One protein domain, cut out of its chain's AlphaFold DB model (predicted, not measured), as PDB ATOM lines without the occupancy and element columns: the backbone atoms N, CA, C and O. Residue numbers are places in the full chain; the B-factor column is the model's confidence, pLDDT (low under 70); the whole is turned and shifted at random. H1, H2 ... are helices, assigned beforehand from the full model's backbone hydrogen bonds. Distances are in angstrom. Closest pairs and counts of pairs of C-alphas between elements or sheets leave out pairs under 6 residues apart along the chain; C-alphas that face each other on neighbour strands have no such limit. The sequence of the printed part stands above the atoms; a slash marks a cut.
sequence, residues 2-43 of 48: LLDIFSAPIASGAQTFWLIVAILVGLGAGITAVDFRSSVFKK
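Overview. This is residues 2 to 43 of the 48 residues of an uncharacterized protein of Cyclobacterium qasimii M12-11B (UniProt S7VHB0). One long, unbent helix, H2, makes the length of this model, and the stretch before it, with the short helix H1, turns off from one end of H2 as the short arm of an L. The printed part has 42 residues with two named helices, H1 then H2, and no named strand; the class is all helix. It is extended, with a radius of gyration of the C-alphas of 17.1 A and spans of 53 by 19 by 7 A.

Arrangement. H2, residues 12 to 41, stands free at residues 12 to 17 and 19 to 41. H1, residues 2 to 7, stands free and is apart from H2. A tight link of 4 residues joins them. Every O i to N i+4 pair is within hydrogen-bond range in H1, and 25 of 26 are in H2.

Along the chain. H2 measures 43.2 A from C-alpha 12 at (334.638, 182.812, 257.548) to C-alpha 41 at (304.137, 156.910, 241.258). H1 begins at C-alpha 2, at (332.865, 174.069, 275.167), and measures 8.8 A.

Size, cuts and confidence. The two C-alphas farthest apart, those of Asp 4 and Lys 43, are 53.3 A apart. The printed part has no cut. Its mean pLDDT is 75.7, with residues 2 to 13, 38 and 40 to 43 under 70.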
ATOM      1  N   LEU A   2     333.756 174.578 276.238       56.09
ATOM      2  CA  LEU A   2     332.865 174.069 275.167       56.09
ATOM      3  C   LEU A   2     331.913 175.144 274.617       56.09
ATOM      4  O   LEU A   2     331.774 175.285 273.409       56.09
ATOM      5  N   LEU A   3     331.311 175.940 275.502       60.19
ATOM      6  CA  LEU A   3     330.401 177.029 275.129       60.19
ATOM      7  C   LEU A   3     331.110 178.136 274.327       60.19
ATOM      8  O   LEU A   3     330.515 178.692 273.414       60.19
ATOM      9  N   ASP A   4     332.398 178.383 274.589       61.78
ATOM     10  CA  ASP A   4     333.203 179.369 273.851       61.78
ATOM     11  C   ASP A   4     333.534 178.908 272.424       61.78
ATOM     12  O   ASP A   4     333.586 179.727 271.512       61.78
ATOM     13  N   ILE A   5     333.695 177.597 272.205       62.94
ATOM     14  CA  ILE A   5     333.942 177.011 270.875       62.94
ATOM     15  C   ILE A   5     332.709 177.164 269.976       62.94
ATOM     16  O   ILE A   5     332.846 177.445 268.790       62.94
ATOM     17  N   PHE A   6     331.507 177.030 270.542       61.50
ATOM     18  CA  PHE A   6     330.249 177.241 269.815       61.50
ATOM     19  C   PHE A   6     329.820 178.712 269.733       61.50
ATOM     20  O   PHE A   6     328.947 179.040 268.934       61.50
ATOM     21  N   SER A   7     330.423 179.589 270.542       61.41
ATOM     22  CA  SER A   7     330.174 181.038 270.518       61.41
ATOM     23  C   SER A   7     331.154 181.794 269.621       61.41
ATOM     24  O   SER A   7     330.933 182.967 269.323       61.41
ATOM     25  N   ALA A   8     332.239 181.148 269.184       65.81
ATOM     26  CA  ALA A   8     333.131 181.715 268.190       65.81
ATOM     27  C   ALA A   8     332.366 181.841 266.862       65.81
ATOM     28  O   ALA A   8     331.793 180.846 266.404       65.81
ATOM     29  N   PRO A   9     332.342 183.030 266.224       67.56
ATOM     30  CA  PRO A   9     331.770 183.177 264.895       67.56
ATOM     31  C   PRO A   9     332.399 182.111 264.008       67.56
ATOM     32  O   PRO A   9     333.628 182.067 263.911       67.56
ATOM     33  N   ILE A  10     331.564 181.230 263.442       69.69
ATOM     34  CA  ILE A  10     331.967 180.192 262.490       69.69
ATOM     35  C   ILE A  10     332.969 180.857 261.551       69.69
ATOM     36  O   ILE A  10     332.593 181.765 260.810       69.69
ATOM     37  N   ALA A  11     334.253 180.499 261.683       69.69
ATOM     38  CA  ALA A  11     335.329 181.198 260.992       69.69
ATOM     39  C   ALA A  11     334.946 181.324 259.513       69.69
ATOM     40  O   ALA A  11     334.392 180.378 258.965       69.69
ATOM     41  N   SER A  12     335.191 182.469 258.875       68.75
ATOM     42  CA  SER A  12     334.638 182.812 257.548       68.75
ATOM     43  C   SER A  12     334.692 181.668 256.505       68.75
ATOM     44  O   SER A  12     333.739 181.456 255.758       68.75
ATOM     45  N   GLY A  13     335.749 180.841 256.517       66.94
ATOM     46  CA  GLY A  13     335.860 179.653 255.654       66.94
ATOM     47  C   GLY A  13     334.937 178.472 256.006       66.94
ATOM     48  O   GLY A  13     334.532 177.719 255.126       66.94
ATOM     49  N   ALA A  14     334.559 178.300 257.270       78.88
ATOM     50  CA  ALA A  14     333.595 177.291 257.701       78.88
ATOM     51  C   ALA A  14     332.148 177.676 257.340       78.88
ATOM     52  O   ALA A  14     331.326 176.792 257.105       78.88
ATOM     53  N   GLN A  15     331.828 178.970 257.228       77.44
ATOM     54  CA  GLN A  15     330.485 179.430 256.856       77.44
ATOM     55  C   GLN A  15     330.139 179.035 255.412       77.44
ATOM     56  O   GLN A  15     329.052 178.517 255.146       77.44
ATOM     57  N   THR A  16     331.075 179.224 254.481       81.81
ATOM     58  CA  THR A  16     330.912 178.799 253.083       81.81
ATOM     59  C   THR A  16     330.929 177.280 252.945       81.81
ATOM     60  O   THR A  16     330.134 176.737 252.182       81.81
ATOM     61  N   PHE A  17     331.757 176.579 253.724       84.75
ATOM     62  CA  PHE A  17     331.765 175.116 253.760       84.75
ATOM     63  C   PHE A  17     330.396 174.537 254.148       84.75
ATOM     64  O   PHE A  17     329.867 173.682 253.440       84.75
ATOM     65  N   TRP A  18     329.775 175.049 255.215       85.50
ATOM     66  CA  TRP A  18     328.438 174.620 255.639       85.50
ATOM     67  C   TRP A  18     327.366 174.881 254.577       85.50
ATOM     68  O   TRP A  18     326.510 174.027 254.345       85.50
ATOM     69  N   LEU A  19     327.434 176.029 253.901       86.62
ATOM     70  CA  LEU A  19     326.518 176.367 252.814       86.62
ATOM     71  C   LEU A  19     326.658 175.395 251.632       86.62
ATOM     72  O   LEU A  19     325.654 174.909 251.114       86.62
ATOM     73  N   ILE A  20     327.889 175.050 251.247       89.12
ATOM     74  CA  ILE A  20     328.161 174.074 250.181       89.12
ATOM     75  C   ILE A  20     327.634 172.686 250.567       89.12
ATOM     76  O   ILE A  20     326.958 172.046 249.762       89.12
ATOM     77  N   VAL A  21     327.893 172.229 251.795       92.31
ATOM     78  CA  VAL A  21     327.402 170.932 252.291       92.31
ATOM     79  C   VAL A  21     325.873 170.887 252.282       92.31
ATOM     80  O   VAL A  21     325.298 169.914 251.795       92.31
ATOM     81  N   ALA A  22     325.204 171.945 252.746       91.12
ATOM     82  CA  ALA A  22     323.745 172.025 252.733       91.12
ATOM     83  C   ALA A  22     323.173 171.959 251.306       91.12
ATOM     84  O   ALA A  22     322.191 171.252 251.071       91.12
ATOM     85  N   ILE A  23     323.811 172.632 250.340       91.69
ATOM     86  CA  ILE A  23     323.418 172.577 248.925       91.69
ATOM     87  C   ILE A  23     323.617 171.169 248.356       91.69
ATOM     88  O   ILE A  23     322.718 170.661 247.692       91.69
ATOM     89  N   LEU A  24     324.749 170.513 248.629       91.38
ATOM     90  CA  LEU A  24     325.029 169.155 248.148       91.38
ATOM     91  C   LEU A  24     324.032 168.131 248.701       91.38
ATOM     92  O   LEU A  24     323.519 167.305 247.945       91.38
ATOM     93  N   VAL A  25     323.719 168.211 249.996       92.19
ATOM     94  CA  VAL A  25     322.708 167.350 250.626       92.19
ATOM     95  C   VAL A  25     321.324 167.643 250.045       92.19
ATOM     96  O   VAL A  25     320.606 166.708 249.698       92.19
ATOM     97  N   GLY A  26     320.962 168.919 249.880       88.88
ATOM     98  CA  GLY A  26     319.680 169.333 249.308       88.88
ATOM     99  C   GLY A  26     319.495 168.902 247.850       88.88
ATOM    100  O   GLY A  26     318.443 168.366 247.504       88.88
ATOM    101  N   LEU A  27     320.515 169.069 247.001       88.81
ATOM    102  CA  LEU A  27     320.481 168.606 245.611       88.81
ATOM    103  C   LEU A  27     320.448 167.079 245.523       88.81
ATOM    104  O   LEU A  27     319.636 166.542 244.774       88.81
ATOM    105  N   GLY A  28     321.290 166.381 246.291       84.31
ATOM    106  CA  GLY A  28     321.313 164.918 246.313       84.31
ATOM    107  C   GLY A  28     319.969 164.339 246.754       84.31
ATOM    108  O   GLY A  28     319.368 163.551 246.028       84.31
ATOM    109  N   ALA A  29     319.442 164.802 247.891       85.44
ATOM    110  CA  ALA A  29     318.145 164.370 248.405       85.44
ATOM    111  C   ALA A  29     316.987 164.764 247.476       85.44
ATOM    112  O   ALA A  29     316.057 163.980 247.307       85.44
ATOM    113  N   GLY A  30     317.043 165.940 246.846       81.81
ATOM    114  CA  GLY A  30     316.032 166.398 245.892       81.81
ATOM    115  C   GLY A  30     315.970 165.528 244.638       81.81
ATOM    116  O   GLY A  30     314.887 165.100 244.244       81.81
ATOM    117  N   ILE A  31     317.122 165.203 244.044       83.12
ATOM    118  CA  ILE A  31     317.197 164.317 242.873       83.12
ATOM    119  C   ILE A  31     316.735 162.908 243.251       83.12
ATOM    120  O   ILE A  31     315.891 162.339 242.559       83.12
ATOM    121  N   THR A  32     317.216 162.369 244.377       81.19
ATOM    122  CA  THR A  32     316.776 161.059 244.872       81.19
ATOM    123  C   THR A  32     315.273 161.037 245.156       81.19
ATOM    124  O   THR A  32     314.613 160.067 244.802       81.19
ATOM    125  N   ALA A  33     314.691 162.095 245.725       81.44
ATOM    126  CA  ALA A  33     313.253 162.178 245.975       81.44
ATOM    127  C   ALA A  33     312.432 162.255 244.681       81.44
ATOM    128  O   ALA A  33     311.366 161.649 244.601       81.44
ATOM    129  N   VAL A  34     312.913 162.971 243.659       80.19
ATOM    130  CA  VAL A  34     312.260 163.033 242.342       80.19
ATOM    131  C   VAL A  34     312.307 161.675 241.644       80.19
ATOM    132  O   VAL A  34     311.283 161.236 241.118       80.19
ATOM    133  N   ASP A  35     313.446 160.987 241.680       75.81
ATOM    134  CA  ASP A  35     313.599 159.660 241.078       75.81
ATOM    135  C   ASP A  35     312.781 158.599 241.830       75.81
ATOM    136  O   ASP A  35     312.047 157.820 241.224       75.81
ATOM    137  N   PHE A  36     312.784 158.643 243.166       78.62
ATOM    138  CA  PHE A  36     311.958 157.767 243.994       78.62
ATOM    139  C   PHE A  36     310.465 158.029 243.776       78.62
ATOM    140  O   PHE A  36     309.689 157.092 243.602       78.62
ATOM    141  N   ARG A  37     310.048 159.300 243.701       70.81
ATOM    142  CA  ARG A  37     308.668 159.669 243.363       70.81
ATOM    143  C   ARG A  37     308.299 159.176 241.967       70.81
ATOM    144  O   ARG A  37     307.224 158.617 241.805       70.81
ATOM    145  N   SER A  38     309.168 159.339 240.977       69.38
ATOM    146  CA  SER A  38     308.933 158.840 239.619       69.38
ATOM    147  C   SER A  38     308.810 157.313 239.600       69.38
ATOM    148  O   SER A  38     307.853 156.786 239.044       69.38
ATOM    149  N   SER A  39     309.703 156.592 240.275       71.25
ATOM    150  CA  SER A  39     309.700 155.124 240.342       71.25
ATOM    151  C   SER A  39     308.481 154.557 241.086       71.25
ATOM    152  O   SER A  39     307.890 153.567 240.648       71.25
ATOM    153  N   VAL A  40     308.049 155.211 242.169       67.12
ATOM    154  CA  VAL A  40     306.887 154.792 242.968       67.12
ATOM    155  C   VAL A  40     305.564 155.185 242.300       67.12
ATOM    156  O   VAL A  40     304.697 154.331 242.150       67.12
ATOM    157  N   PHE A  41     305.407 156.428 241.828       63.12
ATOM    158  CA  PHE A  41     304.137 156.910 241.258       63.12
ATOM    159  C   PHE A  41     303.907 156.503 239.793       63.12
ATOM    160  O   PHE A  41     302.765 156.455 239.345       63.12
ATOM    161  N   LYS A  42     304.947 156.169 239.018       56.56
ATOM    162  CA  LYS A  42     304.782 155.694 237.627       56.56
ATOM    163  C   LYS A  42     304.297 154.242 237.547       56.56
ATOM    164  O   LYS A  42     303.980 153.773 236.453       56.56
ATOM    165  N   LYS A  43     304.227 153.526 238.676       54.38
ATOM    166  CA  LYS A  43     303.718 152.149 238.732       54.38
ATOM    167  C   LYS A  43     302.184 152.073 238.736       54.38
ATOM    168  O   LYS A  43     301.659 151.043 238.325       54.38
TER     169      LYS A  43